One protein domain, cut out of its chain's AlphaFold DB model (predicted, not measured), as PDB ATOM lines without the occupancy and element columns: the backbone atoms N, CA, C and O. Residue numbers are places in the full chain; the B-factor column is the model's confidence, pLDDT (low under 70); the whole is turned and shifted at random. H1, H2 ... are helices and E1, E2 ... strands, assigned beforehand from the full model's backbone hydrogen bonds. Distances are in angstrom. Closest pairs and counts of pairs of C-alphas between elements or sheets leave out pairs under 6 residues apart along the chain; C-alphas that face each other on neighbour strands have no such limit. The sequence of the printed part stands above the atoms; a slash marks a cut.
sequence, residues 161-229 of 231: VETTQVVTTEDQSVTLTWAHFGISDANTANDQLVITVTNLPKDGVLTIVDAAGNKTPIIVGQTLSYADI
ATOM      1  N   VAL A 161      66.445  33.396 108.700       92.94
ATOM      2  CA  VAL A 161      66.986  33.977 107.474       92.94
ATOM      3  C   VAL A 161      65.860  34.469 106.574       92.94
ATOM      4  O   VAL A 161      64.998  33.706 106.135       92.94
ATOM      5  N   GLU A 162      65.886  35.754 106.250       89.38
ATOM      6  CA  GLU A 162      65.080  36.316 105.179       89.38
ATOM      7  C   GLU A 162      65.747  36.026 103.832       89.38
ATOM      8  O   GLU A 162      66.934  36.281 103.626       89.38
ATOM      9  N   THR A 163      64.979  35.498 102.875       79.75
ATOM     10  CA  THR A 163      65.507  35.280 101.523       79.75
ATOM     11  C   THR A 163      65.731  36.620 100.836       79.75
ATOM     12  O   THR A 163      64.790  37.308 100.443       79.75
ATOM     13  N   THR A 164      66.994  36.958 100.634       83.12
ATOM     14  CA  THR A 164      67.431  38.117  99.864       83.12
ATOM     15  C   THR A 164      67.874  37.688  98.466       83.12
ATOM     16  O   THR A 164      68.369  36.583  98.237       83.12
ATOM     17  N   GLN A 165      67.708  38.579  97.490       83.69
ATOM     18  CA  GLN A 165      68.252  38.390  96.151       83.69
ATOM     19  C   GLN A 165      69.057  39.620  95.761       83.69
ATOM     20  O   GLN A 165      68.589  40.750  95.891       83.69
ATOM     21  N   VAL A 166      70.255  39.387  95.232       85.12
ATOM     22  CA  VAL A 166      71.086  40.440  94.652       85.12
ATOM     23  C   VAL A 166      71.103  40.268  93.144       85.12
ATOM     24  O   VAL A 166      71.495  39.222  92.631       85.12
ATOM     25  N   VAL A 167      70.640  41.294  92.433       85.94
ATOM     26  CA  VAL A 167      70.624  41.345  90.968       85.94
ATOM     27  C   VAL A 167      71.566  42.454  90.524       85.94
ATOM     28  O   VAL A 167      71.509  43.570  91.033       85.94
ATOM     29  N   THR A 168      72.424  42.143  89.560       85.56
ATOM     30  CA  THR A 168      73.360  43.089  88.952       85.56
ATOM     31  C   THR A 168      73.355  42.928  87.438       85.56
ATOM     32  O   THR A 168      72.902  41.909  86.914       85.56
ATOM     33  N   THR A 169      73.859  43.932  86.726       88.44
ATOM     34  CA  THR A 169      74.223  43.783  85.314       88.44
ATOM     35  C   THR A 169      75.569  43.072  85.191       88.44
ATOM     36  O   THR A 169      76.368  43.083  86.133       88.44
ATOM     37  N   GLU A 170      75.825  42.482  84.024       85.44
ATOM     38  CA  GLU A 170      77.125  41.889  83.693       85.44
ATOM     39  C   GLU A 170      78.269  42.906  83.848       85.44
ATOM     40  O   GLU A 170      78.058  44.122  83.792       85.44
ATOM     41  N   ASP A 171      79.474  42.380  84.088       86.12
ATOM     42  CA  ASP A 171      80.736  43.121  84.232       86.12
ATOM     43  C   ASP A 171      80.785  44.177  85.353       86.12
ATOM     44  O   ASP A 171      81.709  44.991  85.410       86.12
ATOM     45  N   GLN A 172      79.836  44.142  86.293       86.19
ATOM     46  CA  GLN A 172      79.840  45.004  87.472       86.19
ATOM     47  C   GLN A 172      80.323  44.275  88.723       86.19
ATOM     48  O   GLN A 172      79.983  43.121  88.981       86.19
ATOM     49  N   SER A 173      81.091  44.990  89.546       85.75
ATOM     50  CA  SER A 173      81.427  44.525  90.892       85.75
ATOM     51  C   SER A 173      80.246  44.741  91.835       85.75
ATOM     52  O   SER A 173      79.704  45.842  91.911       85.75
ATOM     53  N   VAL A 174      79.890  43.706  92.594       89.50
ATOM     54  CA  VAL A 174      78.850  43.752  93.627       89.50
ATOM     55  C   VAL A 174      79.506  43.606  94.993       89.50
ATOM     56  O   VAL A 174      80.298  42.690  95.202       89.50
ATOM     57  N   THR A 175      79.173  44.504  95.920       89.69
ATOM     58  CA  THR A 175      79.594  44.395  97.323       89.69
ATOM     59  C   THR A 175      78.435  43.842  98.137       89.69
ATOM     60  O   THR A 175      77.387  44.481  98.229       89.69
ATOM     61  N   LEU A 176      78.623  42.654  98.709       90.12
ATOM     62  CA  LEU A 176      77.685  42.072  99.661       90.12
ATOM     63  C   LEU A 176      78.032  42.570 101.064       90.12
ATOM     64  O   LEU A 176      79.197  42.692 101.422       90.12
ATOM     65  N   THR A 177      77.005  42.846 101.852       90.00
ATOM     66  CA  THR A 177      77.106  43.270 103.255       90.00
ATOM     67  C   THR A 177      76.333  42.281 104.115       90.00
ATOM     68  O   THR A 177      75.545  41.505 103.579       90.00
ATOM     69  N   TRP A 178      76.486  42.332 105.441       90.25
ATOM     70  CA  TRP A 178      75.750  41.436 106.344       90.25
ATOM     71  C   TRP A 178      74.233  41.458 106.097       90.25
ATOM     72  O   TRP A 178      73.586  40.418 106.049       90.25
ATOM     73  N   ALA A 179      73.681  42.645 105.828       89.00
ATOM     74  CA  ALA A 179      72.262  42.824 105.525       89.00
ATOM     75  C   ALA A 179      71.804  42.052 104.275       89.00
ATOM     76  O   ALA A 179      70.649  41.655 104.195       89.00
ATOM     77  N   HIS A 180      72.701  41.794 103.317       90.62
ATOM     78  CA  HIS A 180      72.376  40.989 102.143       90.62
ATOM     79  C   HIS A 180      72.221  39.506 102.462       90.62
ATOM     80  O   HIS A 180      71.728  38.795 101.603       90.62
ATOM     81  N   PHE A 181      72.626  39.019 103.633       89.38
ATOM     82  CA  PHE A 181      72.368  37.635 104.028       89.38
ATOM     83  C   PHE A 181      71.015  37.478 104.726       89.38
ATOM     84  O   PHE A 181      70.524  36.362 104.799       89.38
ATOM     85  N   GLY A 182      70.404  38.574 105.195       89.81
ATOM     86  CA  GLY A 182      69.067  38.554 105.795       89.81
ATOM     87  C   GLY A 182      68.977  37.761 107.099       89.81
ATOM     88  O   GLY A 182      67.897  37.305 107.444       89.81
ATOM     89  N   ILE A 183      70.095  37.547 107.796       91.69
ATOM     90  CA  ILE A 183      70.129  36.715 109.003       91.69
ATOM     91  C   ILE A 183      69.884  37.580 110.227       91.69
ATOM     92  O   ILE A 183      70.508  38.634 110.390       91.69
ATOM     93  N   SER A 184      69.006  37.093 111.088       92.38
ATOM     94  CA  SER A 184      68.716  37.656 112.397       92.38
ATOM     95  C   SER A 184      68.432  36.542 113.384       92.38
ATOM     96  O   SER A 184      68.080  35.432 113.004       92.38
ATOM     97  N   ASP A 185      68.536  36.863 114.657       93.62
ATOM     98  CA  ASP A 185      68.177  35.968 115.739       93.62
ATOM     99  C   ASP A 185      67.479  36.797 116.825       93.62
ATOM    100  O   ASP A 185      67.716  38.008 116.930       93.62
ATOM    101  N   ALA A 186      66.545  36.197 117.563       89.56
ATOM    102  CA  ALA A 186      65.703  36.942 118.497       89.56
ATOM    103  C   ALA A 186      66.494  37.458 119.712       89.56
ATOM    104  O   ALA A 186      66.130  38.478 120.309       89.56
ATOM    105  N   ASN A 187      67.567  36.759 120.068       87.88
ATOM    106  CA  ASN A 187      68.292  36.895 121.327       87.88
ATOM    107  C   ASN A 187      69.819  36.780 121.161       87.88
ATOM    108  O   ASN A 187      70.552  37.147 122.081       87.88
ATOM    109  N   THR A 188      70.309  36.400 119.980       91.12
ATOM    110  CA  THR A 188      71.726  36.411 119.605       91.12
ATOM    111  C   THR A 188      72.062  37.652 118.781       91.12
ATOM    112  O   THR A 188      71.456  37.945 117.747       91.12
ATOM    113  N   ALA A 189      73.070  38.409 119.214       92.31
ATOM    114  CA  ALA A 189      73.519  39.579 118.471       92.31
ATOM    115  C   ALA A 189      74.214  39.177 117.157       92.31
ATOM    116  O   ALA A 189      74.904  38.162 117.079       92.31
ATOM    117  N   ASN A 190      74.089  40.014 116.120       91.19
ATOM    118  CA  ASN A 190      74.669  39.740 114.797       91.19
ATOM    119  C   ASN A 190      76.172  39.424 114.832       91.19
ATOM    120  O   ASN A 190      76.642  38.646 114.012       91.19
ATOM    121  N   ASP A 191      76.932  40.014 115.754       92.31
ATOM    122  CA  ASP A 191      78.373  39.781 115.893       92.31
ATOM    123  C   ASP A 191      78.742  38.404 116.464       92.31
ATOM    124  O   ASP A 191      79.905  38.009 116.391       92.31
ATOM    125  N   GLN A 192      77.755  37.660 116.957       93.44
ATOM    126  CA  GLN A 192      77.880  36.280 117.420       93.44
ATOM    127  C   GLN A 192      77.339  35.270 116.397       93.44
ATOM    128  O   GLN A 192      77.522  34.066 116.565       93.44
ATOM    129  N   LEU A 193      76.713  35.749 115.319       94.00
ATOM    130  CA  LEU A 193      76.215  34.917 114.231       94.00
ATOM    131  C   LEU A 193      77.305  34.666 113.186       94.00
ATOM    132  O   LEU A 193      78.173  35.501 112.907       94.00
ATOM    133  N   VAL A 194      77.226  33.494 112.563       94.56
ATOM    134  CA  VAL A 194      78.136  33.068 111.500       94.56
ATOM    135  C   VAL A 194      77.363  32.436 110.349       94.56
ATOM    136  O   VAL A 194      76.325  31.809 110.549       94.56
ATOM    137  N   ILE A 195      77.894  32.562 109.135       93.44
ATOM    138  CA  ILE A 195      77.393  31.877 107.941       93.44
ATOM    139  C   ILE A 195      78.403  30.865 107.444       93.44
ATOM    140  O   ILE A 195      79.601  31.094 107.545       93.44
ATOM    141  N   THR A 196      77.935  29.778 106.835       94.81
ATOM    142  CA  THR A 196      78.803  28.837 106.119       94.81
ATOM    143  C   THR A 196      78.483  28.868 104.634       94.81
ATOM    144  O   THR A 196      77.338  28.679 104.227       94.81
ATOM    145  N   VAL A 197      79.503  29.088 103.807       94.25
ATOM    146  CA  VAL A 197      79.348  29.156 102.352       94.25
ATOM    147  C   VAL A 197      79.270  27.745 101.780       94.25
ATOM    148  O   VAL A 197      80.273  27.039 101.716       94.25
ATOM    149  N   THR A 198      78.094  27.312 101.331       94.94
ATOM    150  CA  THR A 198      77.906  25.963 100.763       94.94
ATOM    151  C   THR A 198      78.147  25.906  99.258       94.94
ATOM    152  O   THR A 198      78.476  24.853  98.715       94.94
ATOM    153  N   ASN A 199      77.997  27.037  98.567       92.75
ATOM    154  CA  ASN A 199      78.123  27.139  97.120       92.75
ATOM    155  C   ASN A 199      78.746  28.483  96.740       92.75
ATOM    156  O   ASN A 199      78.457  29.509  97.352       92.75
ATOM    157  N   LEU A 200      79.582  28.471  95.704       92.69
ATOM    158  CA  LEU A 200      80.142  29.680  95.107       92.69
ATOM    159  C   LEU A 200      79.370  30.057  93.834       92.69
ATOM    160  O   LEU A 200      78.740  29.183  93.225       92.69
ATOM    161  N   PRO A 201      79.437  31.329  93.402       89.31
ATOM    162  CA  PRO A 201      78.955  31.732  92.088       89.31
ATOM    163  C   PRO A 201      79.561  30.855  90.989       89.31
ATOM    164  O   PRO A 201      80.745  30.520  91.030       89.31
ATOM    165  N   LYS A 202      78.742  30.485  89.999       89.88
ATOM    166  CA  LYS A 202      79.210  29.721  88.833       89.88
ATOM    167  C   LYS A 202      80.198  30.533  87.992       89.88
ATOM    168  O   LYS A 202      81.173  29.979  87.494       89.88
ATOM    169  N   ASP A 203      79.919  31.825  87.863       86.56
ATOM    170  CA  ASP A 203      80.710  32.787  87.111       86.56
ATOM    171  C   ASP A 203      81.208  33.881  88.064       86.56
ATOM    172  O   ASP A 203      80.474  34.350  88.938       86.56
ATOM    173  N   GLY A 204      82.469  34.284  87.895       86.88
ATOM    174  CA  GLY A 204      83.141  35.239  88.775       86.88
ATOM    175  C   GLY A 204      83.808  34.599  89.996       86.88
ATOM    176  O   GLY A 204      83.938  33.383  90.108       86.88
ATOM    177  N   VAL A 205      84.295  35.452  90.901       89.62
ATOM    178  CA  VAL A 205      84.969  35.044  92.141       89.62
ATOM    179  C   VAL A 205      84.368  35.839  93.290       89.62
ATOM    180  O   VAL A 205      84.368  37.069  93.258       89.62
ATOM    181  N   LEU A 206      83.878  35.139  94.312       92.62
ATOM    182  CA  LEU A 206      83.480  35.764  95.567       92.62
ATOM    183  C   LEU A 206      84.733  35.980  96.423       92.62
ATOM    184  O   LEU A 206      85.489  35.037  96.663       92.62
ATOM    185  N   THR A 207      84.974  37.213  96.862       93.62
ATOM    186  CA  THR A 207      86.153  37.572  97.661       93.62
ATOM    187  C   THR A 207      85.759  38.339  98.908       93.62
ATOM    188  O   THR A 207      84.891  39.206  98.830       93.62
ATOM    189  N   ILE A 208      86.467  38.103 100.009       92.81
ATOM    190  CA  ILE A 208      86.484  39.006 101.160       92.81
ATOM    191  C   ILE A 208      87.518  40.110 100.926       92.81
ATOM    192  O   ILE A 208      88.573  39.852 100.336       92.81
ATOM    193  N   VAL A 209      87.202  41.334 101.345       90.25
ATOM    194  CA  VAL A 209      88.088  42.498 101.227       90.25
ATOM    195  C   VAL A 209      88.507  42.914 102.631       90.25
ATOM    196  O   VAL A 209      87.648  43.107 103.481       90.25
ATOM    197  N   ASP A 210      89.809  43.013 102.895       88.25
ATOM    198  CA  ASP A 210      90.302  43.491 104.190       88.25
ATOM    199  C   ASP A 210      90.312  45.031 104.278       88.25
ATOM    200  O   ASP A 210      90.089  45.741 103.295       88.25
ATOM    201  N   ALA A 211      90.635  45.572 105.458       84.88
ATOM    202  CA  ALA A 211      90.673  47.019 105.695       84.88
ATOM    203  C   ALA A 211      91.738  47.757 104.852       84.88
ATOM    204  O   ALA A 211      91.702  48.983 104.745       84.88
ATOM    205  N   ALA A 212      92.697  47.030 104.267       88.19
ATOM    206  CA  ALA A 212      93.711  47.555 103.356       88.19
ATOM    207  C   ALA A 212      93.308  47.417 101.872       88.19
ATOM    208  O   ALA A 212      94.056  47.850 100.993       88.19
ATOM    209  N   GLY A 213      92.132  46.850 101.582       88.12
ATOM    210  CA  GLY A 213      91.610  46.635 100.235       88.12
ATOM    211  C   GLY A 213      92.108  45.356  99.553       88.12
ATOM    212  O   GLY A 213      91.833  45.160  98.364       88.12
ATOM    213  N   ASN A 214      92.835  44.481 100.255       90.81
ATOM    214  CA  ASN A 214      93.300  43.220  99.680       90.81
ATOM    215  C   ASN A 214      92.139  42.237  99.558       90.81
ATOM    216  O   ASN A 214      91.327  42.096 100.470       90.81
ATOM    217  N   LYS A 215      92.090  41.521  98.431       92.94
ATOM    218  CA  LYS A 215      91.030  40.558  98.126       92.94
ATOM    219  C   LYS A 215      91.514  39.136  98.341       92.94
ATOM    220  O   LYS A 215      92.497  38.727  97.725       92.94
ATOM    221  N   THR A 216      90.770  38.370  99.127       94.62
ATOM    222  CA  THR A 216      91.022  36.940  99.332       94.62
ATOM    223  C   THR A 216      89.820  36.135  98.829       94.62
ATOM    224  O   THR A 216      88.694  36.452  99.213       94.62
ATOM    225  N   PRO A 217      90.004  35.128  97.954       94.81
ATOM    226  CA  PRO A 217      88.903  34.284  97.489       94.81
ATOM    227  C   PRO A 217      88.242  33.516  98.633       94.81
ATOM    228  O   PRO A 217      88.933  32.967  99.490       94.81
ATOM    229  N   ILE A 218      86.914  33.448  98.607       95.69
ATOM    230  CA  ILE A 218      86.123  32.613  99.510       95.69
ATOM    231  C   ILE A 218      86.020  31.198  98.931       95.69
ATOM    232  O   ILE A 218      85.883  31.025  97.717       95.69
ATOM    233  N   ILE A 219      86.072  30.183  99.796       95.00
ATOM    234  CA  ILE A 219      85.943  28.768  99.416       95.00
ATOM    235  C   ILE A 219      84.674  28.129  99.990       95.00
ATOM    236  O   ILE A 219      84.120  28.587 100.986       95.00
ATOM    237  N   VAL A 220      84.218  27.036  99.371       96.50
ATOM    238  CA  VAL A 220      83.117  26.223  99.914       96.50
ATOM    239  C   VAL A 220      83.526  25.628 101.264       96.50
ATOM    240  O   VAL A 220      84.641  25.135 101.419       96.50
ATOM    241  N   GLY A 221      82.611  25.668 102.229       96.12
ATOM    242  CA  GLY A 221      82.821  25.252 103.613       96.12
ATOM    243  C   GLY A 221      83.439  26.333 104.499       96.12
ATOM    244  O   GLY A 221      83.573  26.110 105.697       96.12
ATOM    245  N   GLN A 222      83.804  27.499 103.952       96.19
ATOM    246  CA  GLN A 222      84.305  28.607 104.760       96.19
ATOM    247  C   GLN A 222      83.181  29.210 105.604       96.19
ATOM    248  O   GLN A 222      82.110  29.538 105.087       96.19
ATOM    249  N   THR A 223      83.462  29.392 106.892       95.88
ATOM    250  CA  THR A 223      82.608  30.139 107.812       95.88
ATOM    251  C   THR A 223      83.007  31.615 107.811       95.88
ATOM    252  O   THR A 223      84.197  31.923 107.860       95.88
ATOM    253  N   LEU A 224      82.027  32.516 107.734       93.44
ATOM    254  CA  LEU A 224      82.213  33.966 107.803       93.44
ATOM    255  C   LEU A 224      81.380  34.525 108.957       93.44
ATOM    256  O   LEU A 224      80.192  34.230 109.073       93.44
ATOM    257  N   SER A 225      82.006  35.337 109.796       93.62
ATOM    258  CA  SER A 225      81.355  36.080 110.873       93.62
ATOM    259  C   SER A 225      80.911  37.468 110.408       93.62
ATOM    260  O   SER A 225      81.294  37.949 109.337       93.62
ATOM    261  N   TYR A 226      80.147  38.169 111.245       91.62
ATOM    262  CA  TYR A 226      79.828  39.580 111.015       91.62
ATOM    263  C   TYR A 226      81.080  40.447 110.838       91.62
ATOM    264  O   TYR A 226      81.111  41.326 109.976       91.62
ATOM    265  N   ALA A 227      82.128  40.193 111.628       89.94
ATOM    266  CA  ALA A 227      83.375  40.952 111.580       89.94
ATOM    267  C   ALA A 227      84.112  40.790 110.243       89.94
ATOM    268  O   ALA A 227      84.714  41.749 109.766       89.94
ATOM    269  N   ASP A 228      84.006  39.615 109.620       90.56
ATOM    270  CA  ASP A 228      84.599  39.325 108.313       90.56
ATOM    271  C   ASP A 228      83.910  40.114 107.180       90.56
ATOM    272  O   ASP A 228      84.537  40.468 106.186       90.56
ATOM    273  N   ILE A 229      82.616  40.414 107.321       87.94
ATOM    274  CA  ILE A 229      81.793  41.018 106.257       87.94
ATOM    275  C   ILE A 229      81.633  42.542 106.423       87.94
ATOM    276  O   ILE A 229      81.318  43.237 105.460       87.94
TER     277      ILE A 229
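AT A GLANCE: This is residues 161 to 229 of the 231 residues of an uncharacterized protein of Acinetobacter sp. ANC 5600 (UniProt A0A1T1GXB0). There is little regular structure: a domain built largely of loops holds two small antiparallel ribbons, E1 with E4 and E2 with E3, and residues 161 to 177 run out along its length and fold back to H1. Of 69 printed residues, 20 are in named elements, in the order H1 E1 E2 E3 E4 H2, class mixed. It is only just compact, close to loose: radius of gyration of the C-alphas 12.9 A, spans 39 by 27 by 21 A.

IN THESE COORDINATES: Find C-alpha 178 at (75.750, 41.436, 106.344), where H1, residues 178 to 181, begins its 5.6 A. Then come E1, 194 to 196, 6.9 A; E2, 207 to 209, 6.4 A; E3, 215 to 217, 6.7 A; E4, 223 to 225, 6.8 A; and H2, 226 to 229, 5.3 A, ending at C-alpha 229 (81.793, 41.018, 106.257).

HOW THE PARTS SIT: Look at antiparallel E1 and E4, 155 degrees: N 195 and O 224, 2.8 A, are within hydrogen-bond range. In the hairpin E2 and E3, 152 degrees, N 208 and O 216, 2.9 A, are too. H1 and H2, too short for O i to N i+4 pairs, are close but not clearly touching; their closest C-alphas, Trp 178 and Ile 229, are 6.1 A apart.

THE WHOLE: The farthest C-alphas, Asp 171 and Asn 187, are 39.6 A apart. The printed part has no cut, H1 to E1 is a long link, and no printed residue is under pLDDT 70.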